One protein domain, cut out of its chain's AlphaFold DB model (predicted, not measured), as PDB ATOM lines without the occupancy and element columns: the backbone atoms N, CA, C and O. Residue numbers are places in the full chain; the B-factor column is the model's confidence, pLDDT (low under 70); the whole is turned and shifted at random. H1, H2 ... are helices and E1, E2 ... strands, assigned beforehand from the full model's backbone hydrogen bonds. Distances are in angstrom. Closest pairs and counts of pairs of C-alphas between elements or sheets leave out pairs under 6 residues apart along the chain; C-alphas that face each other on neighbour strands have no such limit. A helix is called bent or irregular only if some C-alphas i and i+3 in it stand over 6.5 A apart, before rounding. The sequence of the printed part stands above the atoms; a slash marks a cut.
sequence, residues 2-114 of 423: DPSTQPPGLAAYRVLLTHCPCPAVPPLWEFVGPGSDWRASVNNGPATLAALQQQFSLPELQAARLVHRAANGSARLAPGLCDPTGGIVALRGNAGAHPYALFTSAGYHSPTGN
ATOM      1  N   ASP A   2      91.948  77.592 118.202       41.38
ATOM      2  CA  ASP A   2      92.533  77.936 119.499       41.38
ATOM      3  C   ASP A   2      94.008  77.475 119.495       41.38
ATOM      4  O   ASP A   2      94.262  76.297 119.237       41.38
ATOM      5  N   PRO A   3      95.000  78.361 119.699       47.41
ATOM      6  CA  PRO A   3      96.419  77.993 119.707       47.41
ATOM      7  C   PRO A   3      96.804  76.972 120.797       47.41
ATOM      8  O   PRO A   3      97.938  76.500 120.798       47.41
ATOM      9  N   SER A   4      95.888  76.621 121.707       47.25
ATOM     10  CA  SER A   4      96.115  75.712 122.834       47.25
ATOM     11  C   SER A   4      96.112  74.208 122.499       47.25
ATOM     12  O   SER A   4      96.535  73.418 123.342       47.25
ATOM     13  N   THR A   5      95.684  73.781 121.301       53.34
ATOM     14  CA  THR A   5      95.566  72.347 120.938       53.34
ATOM     15  C   THR A   5      96.652  71.812 120.000       53.34
ATOM     16  O   THR A   5      96.661  70.619 119.695       53.34
ATOM     17  N   GLN A   6      97.591  72.645 119.543       59.88
ATOM     18  CA  GLN A   6      98.699  72.161 118.716       59.88
ATOM     19  C   GLN A   6      99.786  71.482 119.557       59.88
ATOM     20  O   GLN A   6     100.070  71.934 120.668       59.88
ATOM     21  N   PRO A   7     100.464  70.443 119.022       64.31
ATOM     22  CA  PRO A   7     101.678  69.942 119.642       64.31
ATOM     23  C   PRO A   7     102.648  71.122 119.824       64.31
ATOM     24  O   PRO A   7     102.940  71.808 118.839       64.31
ATOM     25  N   PRO A   8     103.161  71.378 121.039       62.81
ATOM     26  CA  PRO A   8     103.934  72.587 121.336       62.81
ATOM     27  C   PRO A   8     105.175  72.752 120.442       62.81
ATOM     28  O   PRO A   8     105.579  73.873 120.137       62.81
ATOM     29  N   GLY A   9     105.723  71.647 119.922       70.44
ATOM     30  CA  GLY A   9     106.816  71.665 118.947       70.44
ATOM     31  C   GLY A   9     106.485  72.355 117.612       70.44
ATOM     32  O   GLY A   9     107.383  72.922 116.999       70.44
ATOM     33  N   LEU A  10     105.220  72.378 117.171       81.12
ATOM     34  CA  LEU A  10     104.835  73.001 115.894       81.12
ATOM     35  C   LEU A  10     104.793  74.531 115.979       81.12
ATOM     36  O   LEU A  10     105.180  75.232 115.041       81.12
ATOM     37  N   ALA A  11     104.396  75.075 117.132       89.06
ATOM     38  CA  ALA A  11     104.424  76.515 117.367       89.06
ATOM     39  C   ALA A  11     105.861  77.076 117.336       89.06
ATOM     40  O   ALA A  11     106.064  78.221 116.914       89.06
ATOM     41  N   ALA A  12     106.860  76.263 117.704       94.06
ATOM     42  CA  ALA A  12     108.269  76.648 117.672       94.06
ATOM     43  C   ALA A  12     108.782  76.921 116.250       94.06
ATOM     44  O   ALA A  12     109.560  77.855 116.057       94.06
ATOM     45  N   TYR A  13     108.300  76.192 115.236       95.06
ATOM     46  CA  TYR A  13     108.658  76.455 113.839       95.06
ATOM     47  C   TYR A  13     108.226  77.848 113.381       95.06
ATOM     48  O   TYR A  13     108.984  78.541 112.709       95.06
ATOM     49  N   ARG A  14     107.034  78.306 113.782       93.38
ATOM     50  CA  ARG A  14     106.563  79.656 113.445       93.38
ATOM     51  C   ARG A  14     107.483  80.723 114.032       93.38
ATOM     52  O   ARG A  14     107.866  81.639 113.313       93.38
ATOM     53  N   VAL A  15     107.837  80.595 115.311       95.00
ATOM     54  CA  VAL A  15     108.733  81.543 115.995       95.00
ATOM     55  C   VAL A  15     110.135  81.500 115.388       95.00
ATOM     56  O   VAL A  15     110.733  82.542 115.149       95.00
ATOM     57  N   LEU A  16     110.650  80.318 115.046       96.88
ATOM     58  CA  LEU A  16     111.917  80.198 114.329       96.88
ATOM     59  C   LEU A  16     111.889  80.983 113.007       96.88
ATOM     60  O   LEU A  16     112.789  81.781 112.750       96.88
ATOM     61  N   LEU A  17     110.841  80.805 112.194       96.00
ATOM     62  CA  LEU A  17     110.724  81.456 110.886       96.00
ATOM     63  C   LEU A  17     110.620  82.988 110.970       96.00
ATOM     64  O   LEU A  17     110.981  83.651 110.002       96.00
ATOM     65  N   THR A  18     110.196  83.577 112.100       95.44
ATOM     66  CA  THR A  18     110.238  85.045 112.286       95.44
ATOM     67  C   THR A  18     111.651  85.582 112.508       95.44
ATOM     68  O   THR A  18     111.884  86.774 112.334       95.44
ATOM     69  N   HIS A  19     112.598  84.720 112.888       96.38
ATOM     70  CA  HIS A  19     114.022  85.054 112.995       96.38
ATOM     71  C   HIS A  19     114.807  84.752 111.712       96.38
ATOM     72  O   HIS A  19     116.007  85.024 111.650       96.38
ATOM     73  N   CYS A  20     114.147  84.180 110.709       96.50
ATOM     74  CA  CYS A  20     114.752  83.839 109.435       96.50
ATOM     75  C   CYS A  20     114.530  84.998 108.447       96.50
ATOM     76  O   CYS A  20     113.382  85.402 108.240       96.50
ATOM     77  N   PRO A  21     115.590  85.561 107.845       95.31
ATOM     78  CA  PRO A  21     115.449  86.637 106.873       95.31
ATOM     79  C   PRO A  21     114.804  86.138 105.571       95.31
ATOM     80  O   PRO A  21     114.674  84.933 105.323       95.31
ATOM     81  N   CYS A  22     114.409  87.079 104.713       93.50
ATOM     82  CA  CYS A  22     114.052  86.745 103.337       93.50
ATOM     83  C   CYS A  22     115.281  86.159 102.621       93.50
ATOM     84  O   CYS A  22     116.386  86.676 102.808       93.50
ATOM     85  N   PRO A  23     115.114  85.085 101.833       92.81
ATOM     86  CA  PRO A  23     116.218  84.500 101.093       92.81
ATOM     87  C   PRO A  23     116.699  85.476 100.018       92.81
ATOM     88  O   PRO A  23     115.895  86.181  99.407       92.81
ATOM     89  N   ALA A  24     118.012  85.511  99.793       88.62
ATOM     90  CA  ALA A  24     118.566  86.184  98.629       88.62
ATOM     91  C   ALA A  24     118.245  85.337  97.396       88.62
ATOM     92  O   ALA A  24     118.693  84.196  97.277       88.62
ATOM     93  N   VAL A  25     117.434  85.891  96.507       88.94
ATOM     94  CA  VAL A  25     117.104  85.282  95.220       88.94
ATOM     95  C   VAL A  25     118.160  85.749  94.208       88.94
ATOM     96  O   VAL A  25     118.556  86.913  94.281       88.94
ATOM     97  N   PRO A  26     118.683  84.891  93.304       89.50
ATOM     98  CA  PRO A  26     119.649  85.352  92.308       89.50
ATOM     99  C   PRO A  26     119.059  86.493  91.459       89.50
ATOM    100  O   PRO A  26     117.856  86.458  91.206       89.50
ATOM    101  N   PRO A  27     119.872  87.450  90.960       91.94
ATOM    102  CA  PRO A  27     119.375  88.641  90.261       91.94
ATOM    103  C   PRO A  27     118.390  88.352  89.125       91.94
ATOM    104  O   PRO A  27     117.397  89.051  88.966       91.94
ATOM    105  N   LEU A  28     118.621  87.264  88.381       93.56
ATOM    106  CA  LEU A  28     117.750  86.823  87.290       93.56
ATOM    107  C   LEU A  28     116.317  86.492  87.742       93.56
ATOM    108  O   LEU A  28     115.412  86.466  86.923       93.56
ATOM    109  N   TRP A  29     116.106  86.222  89.028       95.88
ATOM    110  CA  TRP A  29     114.859  85.714  89.593       95.88
ATOM    111  C   TRP A  29     114.212  86.681  90.595       95.88
ATOM    112  O   TRP A  29     113.208  86.332  91.214       95.88
ATOM    113  N   GLU A  30     114.754  87.891  90.778       94.19
ATOM    114  CA  GLU A  30     114.258  88.859  91.772       94.19
ATOM    115  C   GLU A  30     112.768  89.195  91.594       94.19
ATOM    116  O   GLU A  30     112.051  89.350  92.584       94.19
ATOM    117  N   PHE A  31     112.282  89.221  90.348       95.25
ATOM    118  CA  PHE A  31     110.886  89.521  90.007       95.25
ATOM    119  C   PHE A  31     109.878  88.479  90.514       95.25
ATOM    120  O   PHE A  31     108.698  88.785  90.676       95.25
ATOM    121  N   VAL A  32     110.325  87.250  90.785       92.50
ATOM    122  CA  VAL A  32     109.470  86.181  91.316       92.50
ATOM    123  C   VAL A  32     109.109  86.452  92.787       92.50
ATOM    124  O   VAL A  32     108.044  86.057  93.258       92.50
ATOM    125  N   GLY A  33     109.967  87.190  93.499       86.75
ATOM    126  CA  GLY A  33     109.764  87.593  94.886       86.75
ATOM    127  C   GLY A  33     109.921  86.457  95.915       86.75
ATOM    128  O   GLY A  33     109.858  85.268  95.595       86.75
ATOM    129  N   PRO A  34     110.146  86.795  97.198       80.44
ATOM    130  CA  PRO A  34     110.235  85.804  98.263       80.44
ATOM    131  C   PRO A  34     108.832  85.417  98.754       80.44
ATOM    132  O   PRO A  34     108.125  86.210  99.377       80.44
ATOM    133  N   GLY A  35     108.424  84.173  98.537       83.75
ATOM    134  CA  GLY A  35     107.158  83.659  99.067       83.75
ATOM    135  C   GLY A  35     107.185  83.423 100.570       83.75
ATOM    136  O   GLY A  35     108.225  83.422 101.228       83.75
ATOM    137  N   SER A  36     106.011  83.172 101.147       84.56
ATOM    138  CA  SER A  36     105.840  83.006 102.598       84.56
ATOM    139  C   SER A  36     106.539  81.777 103.186       84.56
ATOM    140  O   SER A  36     106.799  81.746 104.388       84.56
ATOM    141  N   ASP A  37     106.815  80.774 102.353       91.06
ATOM    142  CA  ASP A  37     107.222  79.440 102.802       91.06
ATOM    143  C   ASP A  37     108.707  79.159 102.589       91.06
ATOM    144  O   ASP A  37     109.189  78.138 103.062       91.06
ATOM    145  N   TRP A  38     109.437  80.067 101.940       94.38
ATOM    146  CA  TRP A  38     110.883  79.984 101.763       94.38
ATOM    147  C   TRP A  38     111.567  81.122 102.524       94.38
ATOM    148  O   TRP A  38     111.213  82.298 102.393       94.38
ATOM    149  N   ARG A  39     112.521  80.772 103.381       96.19
ATOM    150  CA  ARG A  39     113.320  81.698 104.186       96.19
ATOM    151  C   ARG A  39     114.802  81.402 104.009       96.19
ATOM    152  O   ARG A  39     115.170  80.275 103.689       96.19
ATOM    153  N   ALA A  40     115.651  82.398 104.234       95.50
ATOM    154  CA  ALA A  40     117.071  82.142 104.444       95.50
ATOM    155  C   ALA A  40     117.299  81.538 105.836       95.50
ATOM    156  O   ALA A  40     116.437  81.616 106.715       95.50
ATOM    157  N   SER A  41     118.464  80.937 106.036       95.31
ATOM    158  CA  SER A  41     118.860  80.384 107.328       95.31
ATOM    159  C   SER A  41     118.989  81.443 108.426       95.31
ATOM    160  O   SER A  41     119.099  82.647 108.186       95.31
ATOM    161  N   VAL A  42     119.000  80.982 109.673       96.62
ATOM    162  CA  VAL A  42     119.165  81.821 110.859       96.62
ATOM    163  C   VAL A  42     120.578  82.413 110.905       96.62
ATOM    164  O   VAL A  42     121.560  81.697 111.087       96.62
ATOM    165  N   ASN A  43     120.676  83.745 110.852       94.06
ATOM    166  CA  ASN A  43     121.960  84.460 110.892       94.06
ATOM    167  C   ASN A  43     122.666  84.396 112.260       94.06
ATOM    168  O   ASN A  43     123.891  84.460 112.334       94.06
ATOM    169  N   ASN A  44     121.910  84.315 113.361       96.38
ATOM    170  CA  ASN A  44     122.453  84.291 114.722       96.38
ATOM    171  C   ASN A  44     121.831  83.152 115.535       96.38
ATOM    172  O   ASN A  44     120.898  83.351 116.314       96.38
ATOM    173  N   GLY A  45     122.374  81.947 115.349       96.31
ATOM    174  CA  GLY A  45     121.879  80.739 116.006       96.31
ATOM    175  C   GLY A  45     121.750  80.843 117.536       96.31
ATOM    176  O   GLY A  45     120.693  80.489 118.058       96.31
ATOM    177  N   PRO A  46     122.761  81.349 118.275       97.19
ATOM    178  CA  PRO A  46     122.667  81.524 119.725       97.19
ATOM    179  C   PRO A  46     121.542  82.466 120.172       97.19
ATOM    180  O   PRO A  46     120.807  82.133 121.101       97.19
ATOM    181  N   ALA A  47     121.376  83.617 119.512       97.50
ATOM    182  CA  ALA A  47     120.323  84.570 119.866       97.50
ATOM    183  C   ALA A  47     118.925  84.008 119.567       97.50
ATOM    184  O   ALA A  47     118.024  84.119 120.398       97.50
ATOM    185  N   THR A  48     118.753  83.351 118.418       97.94
ATOM    186  CA  THR A  48     117.487  82.703 118.051       97.94
ATOM    187  C   THR A  48     117.151  81.546 118.988       97.94
ATOM    188  O   THR A  48     115.996  81.405 119.384       97.94
ATOM    189  N   LEU A  49     118.139  80.752 119.416       97.94
ATOM    190  CA  LEU A  49     117.920  79.719 120.429       97.94
ATOM    191  C   LEU A  49     117.464  80.320 121.763       97.94
ATOM    192  O   LEU A  49     116.506  79.825 122.349       97.94
ATOM    193  N   ALA A  50     118.113  81.391 122.224       97.56
ATOM    194  CA  ALA A  50     117.716  82.069 123.455       97.56
ATOM    195  C   ALA A  50     116.274  82.602 123.369       97.56
ATOM    196  O   ALA A  50     115.511  82.443 124.319       97.56
ATOM    197  N   ALA A  51     115.875  83.168 122.224       96.75
ATOM    198  CA  ALA A  51     114.507  83.631 121.987       96.75
ATOM    199  C   ALA A  51     113.486  82.479 121.986       96.75
ATOM    200  O   ALA A  51     112.420  82.597 122.590       96.75
ATOM    201  N   LEU A  52     113.819  81.337 121.375       97.44
ATOM    202  CA  LEU A  52     112.977  80.137 121.416       97.44
ATOM    203  C   LEU A  52     112.840  79.589 122.843       97.44
ATOM    204  O   LEU A  52     111.740  79.236 123.256       97.44
ATOM    205  N   GLN A  53     113.923  79.573 123.623       96.88
ATOM    206  CA  GLN A  53     113.928  79.085 125.008       96.88
ATOM    207  C   GLN A  53     113.140  79.968 125.988       96.88
ATOM    208  O   GLN A  53     112.816  79.515 127.083       96.88
ATOM    209  N   GLN A  54     112.807  81.209 125.614       97.12
ATOM    210  CA  GLN A  54     111.888  82.048 126.392       97.12
ATOM    211  C   GLN A  54     110.428  81.584 126.282       97.12
ATOM    212  O   GLN A  54     109.625  81.922 127.148       97.12
ATOM    213  N   GLN A  55     110.078  80.839 125.227       96.56
ATOM    214  CA  GLN A  55     108.700  80.427 124.928       96.56
ATOM    215  C   GLN A  55     108.495  78.911 124.993       96.56
ATOM    216  O   GLN A  55     107.395  78.462 125.305       96.56
ATOM    217  N   PHE A  56     109.538  78.130 124.712       95.94
ATOM    218  CA  PHE A  56     109.476  76.676 124.617       95.94
ATOM    219  C   PHE A  56     110.544  76.035 125.495       95.94
ATOM    220  O   PHE A  56     111.684  76.501 125.582       95.94
ATOM    221  N   SER A  57     110.193  74.921 126.124       95.00
ATOM    222  CA  SER A  57     111.140  74.117 126.880       95.00
ATOM    223  C   SER A  57     112.142  73.426 125.947       95.00
ATOM    224  O   SER A  57     111.862  73.115 124.786       95.00
ATOM    225  N   LEU A  58     113.340  73.136 126.460       95.19
ATOM    226  CA  LEU A  58     114.363  72.430 125.685       95.19
ATOM    227  C   LEU A  58     113.883  71.055 125.160       95.19
ATOM    228  O   LEU A  58     114.161  70.770 123.995       95.19
ATOM    229  N   PRO A  59     113.152  70.222 125.935       94.12
ATOM    230  CA  PRO A  59     112.593  68.972 125.420       94.12
ATOM    231  C   PRO A  59     111.637  69.158 124.236       94.12
ATOM    232  O   PRO A  59     111.680  68.360 123.304       94.12
ATOM    233  N   GLU A  60     110.818  70.215 124.220       93.44
ATOM    234  CA  GLU A  60     109.917  70.507 123.091       93.44
ATOM    235  C   GLU A  60     110.706  70.872 121.830       93.44
ATOM    236  O   GLU A  60     110.438  70.338 120.753       93.44
ATOM    237  N   LEU A  61     111.733  71.716 121.968       94.75
ATOM    238  CA  LEU A  61     112.617  72.083 120.857       94.75
ATOM    239  C   LEU A  61     113.416  70.880 120.324       94.75
ATOM    240  O   LEU A  61     113.691  70.795 119.126       94.75
ATOM    241  N   GLN A  62     113.782  69.941 121.199       92.94
ATOM    242  CA  GLN A  62     114.432  68.685 120.818       92.94
ATOM    243  C   GLN A  62     113.465  67.731 120.108       92.94
ATOM    244  O   GLN A  62     113.836  67.150 119.090       92.94
ATOM    245  N   ALA A  63     112.227  67.603 120.593       89.81
ATOM    246  CA  ALA A  63     111.189  66.798 119.949       89.81
ATOM    247  C   ALA A  63     110.837  67.328 118.547       89.81
ATOM    248  O   ALA A  63     110.627  66.543 117.626       89.81
ATOM    249  N   ALA A  64     110.868  68.652 118.361       90.62
ATOM    250  CA  ALA A  64     110.736  69.316 117.062       90.62
ATOM    251  C   ALA A  64     112.019  69.269 116.201       90.62
ATOM    252  O   ALA A  64     112.075  69.879 115.138       90.62
ATOM    253  N   ARG A  65     113.085  68.593 116.656       93.25
ATOM    254  CA  ARG A  65     114.390  68.509 115.971       93.25
ATOM    255  C   ARG A  65     115.003  69.870 115.606       93.25
ATOM    256  O   ARG A  65     115.773  69.972 114.652       93.25
ATOM    257  N   LEU A  66     114.697  70.915 116.374       95.19
ATOM    258  CA  LEU A  66     115.263  72.254 116.190       95.19
ATOM    259  C   LEU A  66     116.595  72.432 116.911       95.19
ATOM    260  O   LEU A  66     117.384  73.302 116.550       95.19
ATOM    261  N   VAL A  67     116.846  71.622 117.942       95.94
ATOM    262  CA  VAL A  67     117.999  71.763 118.833       95.94
ATOM    263  C   VAL A  67     118.756  70.453 118.961       95.94
ATOM    264  O   VAL A  67     118.181  69.410 119.264       95.94
ATOM    265  N   HIS A  68     120.071  70.522 118.780       92.81
ATOM    266  CA  HIS A  68     121.003  69.418 118.987       92.81
ATOM    267  C   HIS A  68     121.878  69.698 120.214       92.81
ATOM    268  O   HIS A  68     122.141  70.852 120.566       92.81
ATOM    269  N   ARG A  69     122.387  68.639 120.852       93.31
ATOM    270  CA  ARG A  69     123.473  68.775 121.830       93.31
ATOM    271  C   ARG A  69     124.807  68.857 121.095       93.31
ATOM    272  O   ARG A  69     125.121  68.007 120.267       93.31
ATOM    273  N   ALA A  70     125.581  69.895 121.380       90.81
ATOM    274  CA  ALA A  70     126.962  70.009 120.940       90.81
ATOM    275  C   ALA A  70     127.866  69.039 121.721       90.81
ATOM    276  O   ALA A  70     127.471  68.488 122.749       90.81
ATOM    277  N   ALA A  71     129.108  68.862 121.260       88.12
ATOM    278  CA  ALA A  71     130.082  67.962 121.890       88.12
ATOM    279  C   ALA A  71     130.389  68.324 123.358       88.12
ATOM    280  O   ALA A  71     130.674  67.449 124.168       88.12
ATOM    281  N   ASN A  72     130.278  69.605 123.720       91.50
ATOM    282  CA  ASN A  72     130.440  70.103 125.090       91.50
ATOM    283  C   ASN A  72     129.158  69.976 125.945       91.50
ATOM    284  O   ASN A  72     129.088  70.540 127.033       91.50
ATOM    285  N   GLY A  73     128.118  69.312 125.435       93.00
ATOM    286  CA  GLY A  73     126.825  69.139 126.100       93.00
ATOM    287  C   GLY A  73     125.872  70.334 126.000       93.00
ATOM    288  O   GLY A  73     124.707  70.193 126.370       93.00
ATOM    289  N   SER A  74     126.316  71.483 125.478       95.31
ATOM    290  CA  SER A  74     125.455  72.664 125.323       95.31
ATOM    291  C   SER A  74     124.397  72.464 124.233       95.31
ATOM    292  O   SER A  74     124.613  71.750 123.251       95.31
ATOM    293  N   ALA A  75     123.238  73.093 124.410       96.81
ATOM    294  CA  ALA A  75     122.198  73.143 123.392       96.81
ATOM    295  C   ALA A  75     122.581  74.149 122.296       96.81
ATOM    296  O   ALA A  75     123.002  75.264 122.596       96.81
ATOM    297  N   ARG A  76     122.405  73.766 121.031       96.94
ATOM    298  CA  ARG A  76     122.544  74.649 119.864       96.94
ATOM    299  C   ARG A  76     121.451  74.351 118.845       96.94
ATOM    300  O   ARG A  76     120.976  73.218 118.796       96.94
ATOM    301  N   LEU A  77     121.086  75.328 118.013       96.94
ATOM    302  CA  LEU A  77     120.217  75.048 116.867       96.94
ATOM    303  C   LEU A  77     120.833  73.966 115.975       96.94
ATOM    304  O   LEU A  77     122.061  73.839 115.884       96.94
ATOM    305  N   ALA A  78     119.969  73.173 115.349       94.88
ATOM    306  CA  ALA A  78     120.387  72.167 114.390       94.88
ATOM    307  C   ALA A  78     121.199  72.835 113.257       94.88
ATOM    308  O   ALA A  78     120.767  73.871 112.750       94.88
ATOM    309  N   PRO A  79     122.365  72.286 112.856       91.19
ATOM    310  CA  PRO A  79     123.280  72.964 111.931       91.19
ATOM    311  C   PRO A  79     122.645  73.420 110.611       91.19
ATOM    312  O   PRO A  79     122.942  74.523 110.167       91.19
ATOM    313  N   GLY A  80     121.728  72.630 110.039       91.00
ATOM    314  CA  GLY A  80     121.019  72.973 108.797       91.00
ATOM    315  C   GLY A  80     120.176  74.245 108.870       91.00
ATOM    316  O   GLY A  80     119.981  74.908 107.861       91.00
ATOM    317  N   LEU A  81     119.727  74.637 110.066       95.75
ATOM    318  CA  LEU A  81     118.960  75.870 110.273       95.75
ATOM    319  C   LEU A  81     119.843  77.124 110.288       95.75
ATOM    320  O   LEU A  81     119.321  78.233 110.225       95.75
ATOM    321  N   CYS A  82     121.160  76.952 110.414       94.81
ATOM    322  CA  CYS A  82     122.148  78.025 110.531       94.81
ATOM    323  C   CYS A  82     123.143  78.033 109.358       94.81
ATOM    324  O   CYS A  82     124.150  78.734 109.433       94.81
ATOM    325  N   ASP A  83     122.917  77.229 108.317       90.94
ATOM    326  CA  ASP A  83     123.790  77.174 107.144       90.94
ATOM    327  C   ASP A  83     123.659  78.480 106.339       90.94
ATOM    328  O   ASP A  83     122.597  78.718 105.765       90.94
ATOM    329  N   PRO A  84     124.698  79.330 106.256       83.44
ATOM    330  CA  PRO A  84     124.601  80.638 105.605       83.44
ATOM    331  C   PRO A  84     124.337  80.559 104.095       83.44
ATOM    332  O   PRO A  84     123.897  81.541 103.506       83.44
ATOM    333  N   THR A  85     124.622  79.412 103.475       79.44
ATOM    334  CA  THR A  85     124.340  79.141 102.057       79.44
ATOM    335  C   THR A  85     123.029  78.385 101.851       79.44
ATOM    336  O   THR A  85     122.560  78.242 100.723       79.44
ATOM    337  N   GLY A  86     122.423  77.922 102.945       85.81
ATOM    338  CA  GLY A  86     121.176  77.182 102.947       85.81
ATOM    339  C   GLY A  86     119.933  78.069 102.929       85.81
ATOM    340  O   GLY A  86     119.964  79.298 103.026       85.81
ATOM    341  N   GLY A  87     118.797  77.393 102.840       92.75
ATOM    342  CA  GLY A  87     117.468  77.964 102.970       92.75
ATOM    343  C   GLY A  87     116.593  77.049 103.812       92.75
ATOM    344  O   GLY A  87     116.938  75.896 104.066       92.75
ATOM    345  N   ILE A  88     115.454  77.575 104.239       96.19
ATOM    346  CA  ILE A  88     114.452  76.865 105.023       96.19
ATOM    347  C   ILE A  88     113.142  76.910 104.245       96.19
ATOM    348  O   ILE A  88     112.625  77.994 103.970       96.19
ATOM    349  N   VAL A  89     112.601  75.744 103.893       95.81
ATOM    350  CA  VAL A  89     111.275  75.616 103.275       95.81
ATOM    351  C   VAL A  89     110.303  75.019 104.284       95.81
ATOM    352  O   VAL A  89     110.556  73.962 104.855       95.81
ATOM    353  N   ALA A  90     109.192  75.703 104.522       95.44
ATOM    354  CA  ALA A  90     108.180  75.304 105.488       95.44
ATOM    355  C   ALA A  90     107.050  74.499 104.828       95.44
ATOM    356  O   ALA A  90     106.482  74.946 103.831       95.44
ATOM    357  N   LEU A  91     106.693  73.351 105.413       94.44
ATOM    358  CA  LEU A  91     105.566  72.523 104.969       94.44
ATOM    359  C   LEU A  91     104.312  72.805 105.790       94.44
ATOM    360  O   LEU A  91     104.389  72.932 107.016       94.44
ATOM    361  N   ARG A  92     103.155  72.901 105.126       93.38
ATOM    362  CA  ARG A  92     101.873  73.278 105.743       93.38
ATOM    363  C   ARG A  92     100.733  72.407 105.241       93.38
ATOM    364  O   ARG A  92     100.634  72.136 104.049       93.38
ATOM    365  N   GLY A  93      99.835  72.030 106.149       89.88
ATOM    366  CA  GLY A  93      98.688  71.178 105.822       89.88
ATOM    367  C   GLY A  93      97.603  71.880 105.002       89.88
ATOM    368  O   GLY A  93      96.853  71.224 104.291       89.88
ATOM    369  N   ASN A  94      97.530  73.210 105.076       89.44
ATOM    370  CA  ASN A  94      96.613  74.040 104.299       89.44
ATOM    371  C   ASN A  94      97.179  75.464 104.120       89.44
ATOM    372  O   ASN A  94      98.202  75.831 104.717       89.44
ATOM    373  N   ALA A  95      96.519  76.261 103.277       86.50
ATOM    374  CA  ALA A  95      96.897  77.646 103.035       86.50
ATOM    375  C   ALA A  95      96.713  78.470 104.321       86.50
ATOM    376  O   ALA A  95      95.606  78.641 104.817       86.50
ATOM    377  N   GLY A  96      97.815  78.978 104.875       84.31
ATOM    378  CA  GLY A  96      97.803  79.755 106.119       84.31
ATOM    379  C   GLY A  96      97.957  78.937 107.408       84.31
ATOM    380  O   GLY A  96      98.194  79.542 108.458       84.31
ATOM    381  N   ALA A  97      97.925  77.598 107.356       87.12
ATOM    382  CA  ALA A  97      98.243  76.757 108.514       87.12
ATOM    383  C   ALA A  97      99.639  77.045 109.066       87.12
ATOM    384  O   ALA A  97     100.552  77.497 108.371       87.12
ATOM    385  N   HIS A  98      99.836  76.715 110.339       90.06
ATOM    386  CA  HIS A  98     101.168  76.680 110.923       90.06
ATOM    387  C   HIS A  98     102.019  75.580 110.281       90.06
ATOM    388  O   HIS A  98     101.486  74.543 109.880       90.06
ATOM    389  N   PRO A  99     103.332  75.820 110.140       93.19
ATOM    390  CA  PRO A  99     104.213  74.819 109.570       93.19
ATOM    391  C   PRO A  99     104.271  73.592 110.481       93.19
ATOM    392  O   PRO A  99     104.361  73.739 111.701       93.19
ATOM    393  N   TYR A 100     104.218  72.397 109.895       91.94
ATOM    394  CA  TYR A 100     104.343  71.135 110.638       91.94
ATOM    395  C   TYR A 100     105.717  70.475 110.474       91.94
ATOM    396  O   TYR A 100     106.074  69.606 111.266       91.94
ATOM    397  N   ALA A 101     106.498  70.912 109.484       93.25
ATOM    398  CA  ALA A 101     107.856  70.449 109.241       93.25
ATOM    399  C   ALA A 101     108.670  71.482 108.448       93.25
ATOM    400  O   ALA A 101     108.100  72.381 107.821       93.25
ATOM    401  N   LEU A 102     110.000  71.340 108.465       95.12
ATOM    402  CA  LEU A 102     110.930  72.211 107.738       95.12
ATOM    403  C   LEU A 102     111.931  71.395 106.905       95.12
ATOM    404  O   LEU A 102     112.539  70.450 107.411       95.12
ATOM    405  N   PHE A 103     112.158  71.808 105.659       93.94
ATOM    406  CA  PHE A 103     113.286  71.376 104.831       93.94
ATOM    407  C   PHE A 103     114.435  72.372 104.908       93.94
ATOM    408  O   PHE A 103     114.213  73.580 104.904       93.94
ATOM    409  N   THR A 104     115.657  71.850 104.932       93.81
ATOM    410  CA  THR A 104     116.914  72.604 104.873       93.81
ATOM    411  C   THR A 104     117.887  71.921 103.922       93.81
ATOM    412  O   THR A 104     117.710  70.745 103.612       93.81
ATOM    413  N   SER A 105     118.954  72.614 103.519       85.94
ATOM    414  CA  SER A 105     120.067  72.018 102.760       85.94
ATOM    415  C   SER A 105     120.682  70.794 103.449       85.94
ATOM    416  O   SER A 105     121.132  69.872 102.781       85.94
ATOM    417  N   ALA A 106     120.677  70.752 104.786       83.31
ATOM    418  CA  ALA A 106     121.234  69.643 105.563       83.31
ATOM    419  C   ALA A 106     120.204  68.551 105.913       83.31
ATOM    420  O   ALA A 106     120.501  67.665 106.719       83.31
ATOM    421  N   GLY A 107     118.991  68.625 105.360       83.88
ATOM    422  CA  GLY A 107     117.948  67.620 105.537       83.88
ATOM    423  C   GLY A 107     116.664  68.157 106.164       83.88
ATOM    424  O   GLY A 107     116.258  69.300 105.954       83.88
ATOM    425  N   TYR A 108     115.985  67.290 106.911       89.88
ATOM    426  CA  TYR A 108     114.574  67.438 107.250       89.88
ATOM    427  C   TYR A 108     114.308  67.477 108.761       89.88
ATOM    428  O   TYR A 108     114.776  66.624 109.521       89.88
ATOM    429  N   HIS A 109     113.498  68.447 109.191       89.12
ATOM    430  CA  HIS A 109     113.109  68.654 110.585       89.12
ATOM    431  C   HIS A 109     111.618  68.371 110.766       89.12
ATOM    432  O   HIS A 109     110.765  69.206 110.458       89.12
ATOM    433  N   SER A 110     111.312  67.179 111.283       85.69
ATOM    434  CA  SER A 110     109.969  66.792 111.717       85.69
ATOM    435  C   SER A 110     110.011  65.715 112.798       85.69
ATOM    436  O   SER A 110     110.943  64.898 112.808       85.69
ATOM    437  N   PRO A 111     109.006  65.663 113.692       78.69
ATOM    438  CA  PRO A 111     108.871  64.592 114.673       78.69
ATOM    439  C   PRO A 111     108.670  63.193 114.063       78.69
ATOM    440  O   PRO A 111     109.118  62.212 114.651       78.69
ATOM    441  N   THR A 112     108.013  63.086 112.906       75.56
ATOM    442  CA  THR A 112     107.548  61.817 112.298       75.56
ATOM    443  C   THR A 112     108.599  61.130 111.416       75.56
ATOM    444  O   THR A 112     108.569  59.915 111.247       75.56
ATOM    445  N   GLY A 113     109.574  61.886 110.898       74.75
ATOM    446  CA  GLY A 113     110.830  61.378 110.336       74.75
ATOM    447  C   GLY A 113     110.822  60.867 108.889       74.75
ATOM    448  O   GLY A 113     111.914  60.648 108.366       74.75
ATOM    449  N   ASN A 114     109.672  60.709 108.222       84.69
ATOM    450  CA  ASN A 114     109.625  60.349 106.796       84.69
ATOM    451  C   ASN A 114     109.439  61.600 105.932       84.69
ATOM    452  O   ASN A 114     108.330  62.101 105.764       84.69
TER     453      ASN A 114
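What this domain is: This is residues 2 to 114 of the 423 residues of an uncharacterized protein of Planctomycetaceae bacterium SCGC AG-212-F19 (UniProt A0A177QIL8). A small antiparallel sheet of four strands, E1, E4, E5 and E6, has H1 slantwise over one face, and beyond H1 lies a second part made of H3, H4 and the short hairpin E2 and E3. On one side, residues 26 to 32, with H2, stick out from this body. The printed part has 113 residues with five named helices and six named strands, in the order H1 H2 E1 H3 H4 E2 E3 H5 E4 E5 E6; the class is mixed, helices and strands. The large sheet has the order E1, E4, E5, E6. The whole is compact, with a radius of gyration of the C-alphas of 14.1 A and spans of 43 by 37 by 27 A.

How they stand to each other: H1, residues 8 to 18, is on the sheet of E1, residues 38 to 40, E4, residues 87 to 92, E5, residues 99 to 104, and E6, residues 107 to 109. Its height over the sheet is 8.8 A, and it lies over E4 and E5, at 45 degrees to E4 on the local plane. Its closest C-alphas to E5 are Leu 10 and Tyr 100, 5.6 A apart. H2, residues 27 to 32, stands free and is irregular: C-alphas 28 and 31 are 7.9 A apart. E1 and E4 are antiparallel, with N 39 and O 88 at 2.8 A. H3, residues 45 to 53, touches H1, with the closest C-alphas, Ala 12 and Leu 52, 7.0 A apart; they run opposite ways at a steep tilt of 43 degrees. H4, residues 58 to 63, touches H1 about perpendicular, at 81 degrees, with the C-alphas of Gly 9 and Glu 60 closest at 5.3 A. E2, residues 67 to 69, and E3, residues 75 to 77, form an antiparallel hairpin, with N 68 and O 76 at 2.8 A. The closest C-alphas of H3 and E3 are Gly 45 and Leu 77, 6.0 A apart. H5, residues 79 to 82, is on the same face of the large sheet as H1. E4, E5 and E6 form a meander, each strand the antiparallel neighbour of the one before; N 89 and O 103 are 2.9 A apart, and N 104 and O 107 2.8 A. In H3 and H4 every O i to N i+4 pair is within hydrogen-bond range; H1 has 4 of 7, H2 0 of 2 with 2 of 3 O i to N i+3 pairs, and H5 is too short for one.

Where its parts are: H1 begins at C-alpha 8 (103.934, 72.587, 121.336) and is 16.6 A long. H2 spans 10.3 A, H3 12.1 A, E4 16.5 A and E5 13.7 A. E6 ends at C-alpha 109 (113.109, 68.654, 110.585).

The domain as a whole: The farthest C-alphas, Phe 31 and Asn 72, are 44.6 A apart. The printed part has no cut, and no link is long. Confidence is low, under 70, at residues 2 to 8.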